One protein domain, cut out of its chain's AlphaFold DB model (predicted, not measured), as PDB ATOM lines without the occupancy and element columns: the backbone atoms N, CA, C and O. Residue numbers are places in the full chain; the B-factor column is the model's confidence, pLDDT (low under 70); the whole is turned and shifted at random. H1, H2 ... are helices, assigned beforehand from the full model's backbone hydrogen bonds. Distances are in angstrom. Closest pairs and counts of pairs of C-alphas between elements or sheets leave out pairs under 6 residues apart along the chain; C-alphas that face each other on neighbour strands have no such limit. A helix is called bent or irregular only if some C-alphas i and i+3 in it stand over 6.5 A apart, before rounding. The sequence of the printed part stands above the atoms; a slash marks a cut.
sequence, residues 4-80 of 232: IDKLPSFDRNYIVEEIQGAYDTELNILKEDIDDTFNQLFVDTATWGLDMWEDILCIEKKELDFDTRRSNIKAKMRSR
ATOM      1  N   ILE A   4      34.528 -24.354  -1.688       88.88
ATOM      2  CA  ILE A   4      35.457 -24.645  -2.797       88.88
ATOM      3  C   ILE A   4      34.731 -24.962  -4.123       88.88
ATOM      4  O   ILE A   4      35.236 -24.643  -5.199       88.88
ATOM      5  N   ASP A   5      33.511 -25.516  -4.065       88.88
ATOM      6  CA  ASP A   5      32.694 -25.834  -5.248       88.88
ATOM      7  C   ASP A   5      32.191 -24.571  -5.972       88.88
ATOM      8  O   ASP A   5      31.754 -24.650  -7.121       88.88
ATOM      9  N   LYS A   6      32.226 -23.410  -5.302       90.31
ATOM     10  CA  LYS A   6      31.784 -22.111  -5.831       90.31
ATOM     11  C   LYS A   6      32.916 -21.284  -6.446       90.31
ATOM     12  O   LYS A   6      32.633 -20.238  -7.028       90.31
ATOM     13  N   LEU A   7      34.169 -21.723  -6.316       90.19
ATOM     14  CA  LEU A   7      35.331 -21.030  -6.875       90.19
ATOM     15  C   LEU A   7      35.666 -21.507  -8.302       90.19
ATOM     16  O   LEU A   7      35.379 -22.657  -8.659       90.19
ATOM     17  N   PRO A   8      36.308 -20.651  -9.122       91.81
ATOM     18  CA  PRO A   8      36.883 -21.049 -10.403       91.81
ATOM     19  C   PRO A   8      37.837 -22.244 -10.277       91.81
ATOM     20  O   PRO A   8      38.519 -22.434  -9.271       91.81
ATOM     21  N   SER A   9      37.935 -23.053 -11.333       87.06
ATOM     22  CA  SER A   9      38.746 -24.280 -11.321       87.06
ATOM     23  C   SER A   9      40.249 -24.046 -11.133       87.06
ATOM     24  O   SER A   9      40.936 -24.954 -10.673       87.06
ATOM     25  N   PHE A  10      40.758 -22.856 -11.467       87.88
ATOM     26  CA  PHE A  10      42.175 -22.501 -11.327       87.88
ATOM     27  C   PHE A  10      42.586 -22.117  -9.895       87.88
ATOM     28  O   PHE A  10      43.773 -22.173  -9.585       87.88
ATOM     29  N   ASP A  11      41.634 -21.785  -9.014       85.31
ATOM     30  CA  ASP A  11      41.918 -21.428  -7.615       85.31
ATOM     31  C   ASP A  11      42.069 -22.663  -6.704       85.31
ATOM     32  O   ASP A  11      42.402 -22.536  -5.527       85.31
ATOM     33  N   ARG A  12      41.862 -23.878  -7.232       84.81
ATOM     34  CA  ARG A  12      42.016 -25.133  -6.481       84.81
ATOM     35  C   ARG A  12      43.488 -25.508  -6.334       84.81
ATOM     36  O   ARG A  12      44.051 -26.241  -7.144       84.81
ATOM     37  N   ASN A  13      44.100 -25.000  -5.274       90.25
ATOM     38  CA  ASN A  13      45.388 -25.460  -4.768       90.25
ATOM     39  C   ASN A  13      45.263 -25.855  -3.287       90.25
ATOM     40  O   ASN A  13      44.291 -25.491  -2.627       90.25
ATOM     41  N   TYR A  14      46.269 -26.556  -2.758       91.50
ATOM     42  CA  TYR A  14      46.238 -27.077  -1.386       91.50
ATOM     43  C   TYR A  14      46.054 -25.987  -0.309       91.50
ATOM     44  O   TYR A  14      45.449 -26.244   0.721       91.50
ATOM     45  N   ILE A  15      46.540 -24.761  -0.542       91.75
ATOM     46  CA  ILE A  15      46.406 -23.643   0.407       91.75
ATOM     47  C   ILE A  15      44.950 -23.163   0.442       91.75
ATOM     48  O   ILE A  15      44.388 -22.942   1.512       91.75
ATOM     49  N   VAL A  16      44.332 -23.011  -0.731       92.75
ATOM     50  CA  VAL A  16      42.937 -22.572  -0.857       92.75
ATOM     51  C   VAL A  16      41.977 -23.654  -0.364       92.75
ATOM     52  O   VAL A  16      40.983 -23.312   0.267       92.75
ATOM     53  N   GLU A  17      42.269 -24.938  -0.580       90.62
ATOM     54  CA  GLU A  17      41.457 -26.039  -0.044       90.62
ATOM     55  C   GLU A  17      41.442 -26.057   1.493       90.62
ATOM     56  O   GLU A  17      40.361 -26.137   2.074       90.62
ATOM     57  N   GLU A  18      42.591 -25.882   2.156       93.06
ATOM     58  CA  GLU A  18      42.666 -25.781   3.623       93.06
ATOM     59  C   GLU A  18      41.938 -24.530   4.157       93.06
ATOM     60  O   GLU A  18      41.133 -24.624   5.086       93.06
ATOM     61  N   ILE A  19      42.143 -23.361   3.534       92.88
ATOM     62  CA  ILE A  19      41.467 -22.109   3.925       92.88
ATOM     63  C   ILE A  19      39.944 -22.222   3.750       92.88
ATOM     64  O   ILE A  19      39.188 -21.840   4.643       92.88
ATOM     65  N   GLN A  20      39.475 -22.765   2.622       93.25
ATOM     66  CA  GLN A  20      38.043 -22.966   2.387       93.25
ATOM     67  C   GLN A  20      37.460 -24.056   3.294       93.25
ATOM     68  O   GLN A  20      36.304 -23.939   3.682       93.25
ATOM     69  N   GLY A  21      38.237 -25.070   3.688       92.81
ATOM     70  CA  GLY A  21      37.827 -26.070   4.678       92.81
ATOM     71  C   GLY A  21      37.598 -25.473   6.071       92.81
ATOM     72  O   GLY A  21      36.600 -25.794   6.722       92.81
ATOM     73  N   ALA A  22      38.462 -24.548   6.499       94.06
ATOM     74  CA  ALA A  22      38.254 -23.778   7.724       94.06
ATOM     75  C   ALA A  22      36.983 -22.911   7.630       94.06
ATOM     76  O   ALA A  22      36.124 -22.985   8.506       94.06
ATOM     77  N   TYR A  23      36.801 -22.162   6.535       94.56
ATOM     78  CA  TYR A  23      35.594 -21.349   6.337       94.56
ATOM     79  C   TYR A  23      34.306 -22.173   6.208       94.56
ATOM     80  O   TYR A  23      33.280 -21.756   6.736       94.56
ATOM     81  N   ASP A  24      34.331 -23.340   5.556       94.69
ATOM     82  CA  ASP A  24      33.186 -24.260   5.496       94.69
ATOM     83  C   ASP A  24      32.782 -24.722   6.906       94.69
ATOM     84  O   ASP A  24      31.592 -24.873   7.178       94.69
ATOM     85  N   THR A  25      33.750 -24.922   7.806       94.56
ATOM     86  CA  THR A  25      33.504 -25.344   9.194       94.56
ATOM     87  C   THR A  25      32.793 -24.245   9.985       94.56
ATOM     88  O   THR A  25      31.685 -24.471  10.467       94.56
ATOM     89  N   GLU A  26      33.361 -23.037  10.023       95.00
ATOM     90  CA  GLU A  26      32.759 -21.869  10.694       95.00
ATOM     91  C   GLU A  26      31.372 -21.523  10.126       95.00
ATOM     92  O   GLU A  26      30.440 -21.204  10.861       95.00
ATOM     93  N   LEU A  27      31.197 -21.624   8.804       94.50
ATOM     94  CA  LEU A  27      29.930 -21.323   8.137       94.50
ATOM     95  C   LEU A  27      28.858 -22.383   8.447       94.50
ATOM     96  O   LEU A  27      27.678 -22.047   8.517       94.50
ATOM     97  N   ASN A  28      29.232 -23.649   8.652       94.38
ATOM     98  CA  ASN A  28      28.281 -24.674   9.088       94.38
ATOM     99  C   ASN A  28      27.856 -24.469  10.548       94.38
ATOM    100  O   ASN A  28      26.657 -24.505  10.799       94.38
ATOM    101  N   ILE A  29      28.784 -24.141  11.457       96.00
ATOM    102  CA  ILE A  29      28.454 -23.766  12.846       96.00
ATOM    103  C   ILE A  29      27.481 -22.579  12.852       96.00
ATOM    104  O   ILE A  29      26.398 -22.669  13.419       96.00
ATOM    105  N   LEU A  30      27.793 -21.512  12.107       96.12
ATOM    106  CA  LEU A  30      26.926 -20.336  12.002       96.12
ATOM    107  C   LEU A  30      25.522 -20.663  11.458       96.12
ATOM    108  O   LEU A  30      24.552 -20.024  11.855       96.12
ATOM    109  N   LYS A  31      25.383 -21.633  10.545       94.94
ATOM    110  CA  LYS A  31      24.059 -22.091  10.086       94.94
ATOM    111  C   LYS A  31      23.313 -22.856  11.168       94.94
ATOM    112  O   LYS A  31      22.122 -22.628  11.317       94.94
ATOM    113  N   GLU A  32      23.990 -23.746  11.888       95.88
ATOM    114  CA  GLU A  32      23.391 -24.514  12.983       95.88
ATOM    115  C   GLU A  32      22.911 -23.575  14.105       95.88
ATOM    116  O   GLU A  32      21.779 -23.718  14.564       95.88
ATOM    117  N   ASP A  33      23.687 -22.539  14.442       96.00
ATOM    118  CA  ASP A  33      23.291 -21.477  15.380       96.00
ATOM    119  C   ASP A  33      22.088 -20.655  14.869       96.00
ATOM    120  O   ASP A  33      21.178 -20.312  15.629       96.00
ATOM    121  N   ILE A  34      22.053 -20.332  13.570       96.12
ATOM    122  CA  ILE A  34      20.914 -19.639  12.946       96.12
ATOM    123  C   ILE A  34      19.657 -20.519  12.997       96.12
ATOM    124  O   ILE A  34      18.597 -20.048  13.407       96.12
ATOM    125  N   ASP A  35      19.758 -21.793  12.628       95.75
ATOM    126  CA  ASP A  35      18.621 -22.711  12.625       95.75
ATOM    127  C   ASP A  35      18.130 -23.001  14.060       95.75
ATOM    128  O   ASP A  35      16.919 -23.003  14.294       95.75
ATOM    129  N   ASP A  36      19.016 -23.155  15.057       95.69
ATOM    130  CA  ASP A  36      18.613 -23.283  16.468       95.69
ATOM    131  C   ASP A  36      17.931 -22.013  16.994       95.69
ATOM    132  O   ASP A  36      16.859 -22.096  17.597       95.69
ATOM    133  N   THR A  37      18.476 -20.825  16.710       95.50
ATOM    134  CA  THR A  37      17.836 -19.565  17.124       95.50
ATOM    135  C   THR A  37      16.471 -19.359  16.462       95.50
ATOM    136  O   THR A  37      15.538 -18.929  17.143       95.50
ATOM    137  N   PHE A  38      16.286 -19.749  15.194       96.00
ATOM    138  CA  PHE A  38      14.961 -19.791  14.561       96.00
ATOM    139  C   PHE A  38      14.022 -20.809  15.225       96.00
ATOM    140  O   PHE A  38      12.844 -20.502  15.425       96.00
ATOM    141  N   ASN A  39      14.520 -21.982  15.628       95.81
ATOM    142  CA  ASN A  39      13.730 -22.978  16.356       95.81
ATOM    143  C   ASN A  39      13.237 -22.462  17.722       95.81
ATOM    144  O   ASN A  39      12.159 -22.861  18.164       95.81
ATOM    145  N   GLN A  40      13.938 -21.526  18.370       95.06
ATOM    146  CA  GLN A  40      13.458 -20.899  19.610       95.06
ATOM    147  C   GLN A  40      12.274 -19.931  19.410       95.06
ATOM    148  O   GLN A  40      11.524 -19.662  20.355       95.06
ATOM    149  N   LEU A  41      12.057 -19.427  18.187       93.94
ATOM    150  CA  LEU A  41      10.966 -18.491  17.873       93.94
ATOM    151  C   LEU A  41       9.582 -19.154  17.799       93.94
ATOM    152  O   LEU A  41       8.576 -18.449  17.705       93.94
ATOM    153  N   PHE A  42       9.498 -20.484  17.866       94.44
ATOM    154  CA  PHE A  42       8.232 -21.213  17.891       94.44
ATOM    155  C   PHE A  42       8.139 -22.077  19.146       94.44
ATOM    156  O   PHE A  42       9.013 -22.894  19.418       94.44
ATOM    157  N   VAL A  43       7.034 -21.952  19.887       93.62
ATOM    158  CA  VAL A  43       6.798 -22.706  21.135       93.62
ATOM    159  C   VAL A  43       6.900 -24.224  20.925       93.62
ATOM    160  O   VAL A  43       7.307 -24.937  21.830       93.62
ATOM    161  N   ASP A  44       6.542 -24.737  19.747       94.12
ATOM    162  CA  ASP A  44       6.638 -26.165  19.416       94.12
ATOM    163  C   ASP A  44       8.075 -26.707  19.368       94.12
ATOM    164  O   ASP A  44       8.306 -27.850  19.755       94.12
ATOM    165  N   THR A  45       9.037 -25.899  18.921       94.31
ATOM    166  CA  THR A  45      10.436 -26.305  18.716       94.31
ATOM    167  C   THR A  45      11.377 -25.769  19.791       94.31
ATOM    168  O   THR A  45      12.408 -26.387  20.047       94.31
ATOM    169  N   ALA A  46      11.007 -24.685  20.478       94.12
ATOM    170  CA  ALA A  46      11.829 -24.043  21.496       94.12
ATOM    171  C   ALA A  46      12.218 -24.997  22.638       94.12
ATOM    172  O   ALA A  46      11.413 -25.818  23.094       94.12
ATOM    173  N   THR A  47      13.456 -24.857  23.105       92.62
ATOM    174  CA  THR A  47      14.085 -25.611  24.194       92.62
ATOM    175  C   THR A  47      14.532 -24.641  25.286       92.62
ATOM    176  O   THR A  47      13.817 -24.456  26.270       92.62
ATOM    177  N   TRP A  48      15.653 -23.944  25.091       92.88
ATOM    178  CA  TRP A  48      16.139 -22.901  26.001       92.88
ATOM    179  C   TRP A  48      15.352 -21.587  25.866       92.88
ATOM    180  O   TRP A  48      15.195 -20.856  26.840       92.88
ATOM    181  N   GLY A  49      14.763 -21.314  24.697       93.62
ATOM    182  CA  GLY A  49      13.907 -20.146  24.470       93.62
ATOM    183  C   GLY A  49      12.585 -20.162  25.248       93.62
ATOM    184  O   GLY A  49      11.918 -19.131  25.338       93.62
ATOM    185  N   LEU A  50      12.190 -21.297  25.844       94.44
ATOM    186  CA  LEU A  50      10.954 -21.410  26.633       94.44
ATOM    187  C   LEU A  50      10.950 -20.486  27.859       94.44
ATOM    188  O   LEU A  50       9.894 -19.980  28.231       94.44
ATOM    189  N   ASP A  51      12.121 -20.192  28.422       93.88
ATOM    190  CA  ASP A  51      12.292 -19.219  29.501       93.88
ATOM    191  C   ASP A  51      11.793 -17.823  29.100       93.88
ATOM    192  O   ASP A  51      11.108 -17.166  29.883       93.88
ATOM    193  N   MET A  52      12.083 -17.395  27.866       93.62
ATOM    194  CA  MET A  52      11.636 -16.106  27.329       93.62
ATOM    195  C   MET A  52      10.121 -16.099  27.083       93.62
ATOM    196  O   MET A  52       9.454 -15.101  27.343       93.62
ATOM    197  N   TRP A  53       9.561 -17.218  26.614       94.31
ATOM    198  CA  TRP A  53       8.113 -17.379  26.435       94.31
ATOM    199  C   TRP A  53       7.348 -17.329  27.762       94.31
ATOM    200  O   TRP A  53       6.261 -16.749  27.824       94.31
ATOM    201  N   GLU A  54       7.906 -17.906  28.826       93.25
ATOM    202  CA  GLU A  54       7.340 -17.837  30.174       93.25
ATOM    203  C   GLU A  54       7.403 -16.414  30.743       93.25
ATOM    204  O   GLU A  54       6.389 -15.941  31.261       93.25
ATOM    205  N   ASP A  55       8.513 -15.690  30.547       90.75
ATOM    206  CA  ASP A  55       8.637 -14.275  30.934       90.75
ATOM    207  C   ASP A  55       7.599 -13.390  30.210       90.75
ATOM    208  O   ASP A  55       6.867 -12.636  30.855       90.75
ATOM    209  N   ILE A  56       7.456 -13.535  28.882       89.25
ATOM    210  CA  ILE A  56       6.480 -12.796  28.049       89.25
ATOM    211  C   ILE A  56       5.030 -13.021  28.512       89.25
ATOM    212  O   ILE A  56       4.184 -12.128  28.405       89.25
ATOM    213  N   LEU A  57       4.715 -14.217  29.011       87.94
ATOM    214  CA  LEU A  57       3.369 -14.596  29.451       87.94
ATOM    215  C   LEU A  57       3.156 -14.476  30.968       87.94
ATOM    216  O   LEU A  57       2.066 -14.810  31.452       87.94
ATOM    217  N   CYS A  58       4.167 -13.990  31.698       87.62
ATOM    218  CA  CYS A  58       4.211 -13.905  33.157       87.62
ATOM    219  C   CYS A  58       3.849 -15.244  33.829       87.62
ATOM    220  O   CYS A  58       2.977 -15.314  34.701       87.62
ATOM    221  N   ILE A  59       4.479 -16.325  33.366       87.25
ATOM    222  CA  ILE A  59       4.387 -17.669  33.939       87.25
ATOM    223  C   ILE A  59       5.572 -17.856  34.893       87.25
ATOM    224  O   ILE A  59       6.710 -17.559  34.545       87.25
ATOM    225  N   GLU A  60       5.317 -18.361  36.102       87.56
ATOM    226  CA  GLU A  60       6.390 -18.738  37.027       87.56
ATOM    227  C   GLU A  60       7.224 -19.885  36.445       87.56
ATOM    228  O   GLU A  60       6.694 -20.979  36.221       87.56
ATOM    229  N   LYS A  61       8.529 -19.652  36.267       86.56
ATOM    230  CA  LYS A  61       9.486 -20.675  35.830       86.56
ATOM    231  C   LYS A  61       9.532 -21.815  36.845       86.56
ATOM    232  O   LYS A  61       9.735 -21.591  38.039       86.56
ATOM    233  N   LYS A  62       9.306 -23.039  36.369       84.81
ATOM    234  CA  LYS A  62       9.303 -24.268  37.174       84.81
ATOM    235  C   LYS A  62      10.078 -25.343  36.434       84.81
ATOM    236  O   LYS A  62       9.890 -25.509  35.231       84.81
ATOM    237  N   GLU A  63      10.893 -26.088  37.177       87.00
ATOM    238  CA  GLU A  63      11.611 -27.267  36.688       87.00
ATOM    239  C   GLU A  63      10.600 -28.345  36.268       87.00
ATOM    240  O   GLU A  63      10.077 -29.107  37.084       87.00
ATOM    241  N   LEU A  64      10.260 -28.337  34.981       89.94
ATOM    242  CA  LEU A  64       9.265 -29.182  34.333       89.94
ATOM    243  C   LEU A  64       9.810 -29.630  32.978       89.94
ATOM    244  O   LEU A  64      10.567 -28.906  32.333       89.94
ATOM    245  N   ASP A  65       9.361 -30.798  32.524       93.00
ATOM    246  CA  ASP A  65       9.679 -31.290  31.186       93.00
ATOM    247  C   ASP A  65       9.235 -30.306  30.083       93.00
ATOM    248  O   ASP A  65       8.200 -29.635  30.202       93.00
ATOM    249  N   PHE A  66      10.008 -30.244  28.995       92.31
ATOM    250  CA  PHE A  66       9.786 -29.305  27.898       92.31
ATOM    251  C   PHE A  66       8.375 -29.401  27.307       92.31
ATOM    252  O   PHE A  66       7.744 -28.363  27.108       92.31
ATOM    253  N   ASP A  67       7.814 -30.593  27.100       93.56
ATOM    254  CA  ASP A  67       6.473 -30.721  26.513       93.56
ATOM    255  C   ASP A  67       5.373 -30.259  27.479       93.56
ATOM    256  O   ASP A  67       4.346 -29.710  27.057       93.56
ATOM    257  N   THR A  68       5.618 -30.369  28.787       92.94
ATOM    258  CA  THR A  68       4.746 -29.791  29.821       92.94
ATOM    259  C   THR A  68       4.825 -28.261  29.814       92.94
ATOM    260  O   THR A  68       3.784 -27.597  29.801       92.94
ATOM    261  N   ARG A  69       6.033 -27.680  29.741       94.44
ATOM    262  CA  ARG A  69       6.241 -26.220  29.636       94.44
ATOM    263  C   ARG A  69       5.560 -25.649  28.389       94.44
ATOM    264  O   ARG A  69       4.726 -24.749  28.496       94.44
ATOM    265  N   ARG A  70       5.801 -26.248  27.216       94.75
ATOM    266  CA  ARG A  70       5.153 -25.900  25.935       94.75
ATOM    267  C   ARG A  70       3.627 -25.963  26.015       94.75
ATOM    268  O   ARG A  70       2.943 -25.077  25.500       94.75
ATOM    269  N   SER A  71       3.084 -26.985  26.675       92.81
ATOM    270  CA  SER A  71       1.637 -27.137  26.874       92.81
ATOM    271  C   SER A  71       1.054 -26.021  27.745       92.81
ATOM    272  O   SER A  71       0.024 -25.446  27.383       92.81
ATOM    273  N   ASN A  72       1.737 -25.650  28.832       91.44
ATOM    274  CA  ASN A  72       1.344 -24.546  29.714       91.44
ATOM    275  C   ASN A  72       1.394 -23.186  28.997       91.44
ATOM    276  O   ASN A  72       0.431 -22.421  29.069       91.44
ATOM    277  N   ILE A  73       2.466 -22.914  28.244       92.81
ATOM    278  CA  ILE A  73       2.624 -21.711  27.407       92.81
ATOM    279  C   ILE A  73       1.459 -21.611  26.411       92.81
ATOM    280  O   ILE A  73       0.732 -20.617  26.402       92.81
ATOM    281  N   LYS A  74       1.190 -22.671  25.634       91.62
ATOM    282  CA  LYS A  74       0.066 -22.711  24.680       91.62
ATOM    283  C   LYS A  74      -1.295 -22.546  25.356       91.62
ATOM    284  O   LYS A  74      -2.171 -21.884  24.801       91.62
ATOM    285  N   ALA A  75      -1.501 -23.133  26.535       86.81
ATOM    286  CA  ALA A  75      -2.728 -22.949  27.307       86.81
ATOM    287  C   ALA A  75      -2.904 -21.483  27.733       86.81
ATOM    288  O   ALA A  75      -3.979 -20.924  27.536       86.81
ATOM    289  N   LYS A  76      -1.838 -20.833  28.219       86.88
ATOM    290  CA  LYS A  76      -1.837 -19.418  28.619       86.88
ATOM    291  C   LYS A  76      -2.063 -18.468  27.435       86.88
ATOM    292  O   LYS A  76      -2.816 -17.504  27.562       86.88
ATOM    293  N   MET A  77      -1.474 -18.761  26.272       84.88
ATOM    294  CA  MET A  77      -1.727 -18.019  25.028       84.88
ATOM    295  C   MET A  77      -3.202 -18.097  24.617       84.88
ATOM    296  O   MET A  77      -3.792 -17.077  24.280       84.88
ATOM    297  N   ARG A  78      -3.823 -19.284  24.699       81.69
ATOM    298  CA  ARG A  78      -5.259 -19.470  24.416       81.69
ATOM    299  C   ARG A  78      -6.170 -18.874  25.492       81.69
ATOM    300  O   ARG A  78      -7.285 -18.479  25.175       81.69
ATOM    301  N   SER A  79      -5.726 -18.811  26.751       72.31
ATOM    302  CA  SER A  79      -6.531 -18.281  27.862       72.31
ATOM    303  C   SER A  79      -6.639 -16.756  27.874       72.31
ATOM    304  O   SER A  79      -7.449 -16.219  28.627       72.31
ATOM    305  N   ARG A  80      -5.845 -16.040  27.063       65.69
ATOM    306  CA  ARG A  80      -6.097 -14.627  26.745       65.69
ATOM    307  C   ARG A  80      -7.316 -14.538  25.819       65.69
ATOM    308  O   ARG A  80      -7.182 -14.376  24.609       65.69
TER     309      ARG A  80
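This is residues 4 to 80 of the 232 residues of a protein of Clostridioides difficile (UniProt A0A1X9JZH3). One long helix, H1, makes most of the length of this domain, with a small head at its far end where two shorter helices, H2 and H3, lie side by side. At the other end, residues 4 to 13 form a hook that folds back beside the beginning of H1, while residues 25 to 35 of H1 stand free between hook and head. The printed part has 77 residues with three named helices, in the order H1, H2, H3, and no named strand; the class is all helix. The whole is extended, with a radius of gyration of the C-alphas of 20.7 A, and its C-alphas span 63 by 22 by 17 A.

Begin with H1, residues 14 to 40, which touches no helix. Look next at H2, residues 50 to 56: it is close to H1 but not clearly touching, and the closest C-alphas of the two, those of Gln 40 and Leu 50, are 7.5 A apart. Their lines stand at a steep tilt of 50 degrees, and they run the same way. Go on to H3, residues 66 to 79, which touches H2 with its residues 69 to 73 alone; the closest C-alphas are those of Glu 54 and Ile 73, 6.7 A apart. H2 and H3 run the same way at a shallow tilt of 23 degrees, with their centres 10.6 A apart. H1 and H3 are apart. Check the backbone of H1, H2 and H3: in these helices every O i to N i+4 pair is within hydrogen-bond range.

Find C-alpha 14 at (46.238, -27.077, -1.386); from there H1 runs through 27 residues to C-alpha 40 at (13.458, -20.899, 19.610), 39.4 A away. H2 has seven residues, Leu 50 to Ile 56, and measures 9.8 A from first to last C-alpha. H3 has 14 residues, from Phe 66 to Ser 79, and measures 19.7 A; look for its last C-alpha at (-6.531, -18.281, 27.862). None of the three helices is bent or irregular.

The two C-alphas farthest apart, those of Phe 10 and Ser 79, are 62.7 A from each other, and the outline is a rod. From Ile 4 to Arg 80, the first and last printed C-alphas are 52.0 A apart. Read residues 4 to 80 straight through, for the printed part has no cut. The links from H1 to H2 and from H2 to H3 are short, with nine residues each. In the B-factor column the mean pLDDT of the printed part is 91.4, and residue 80 is the one residue under 70.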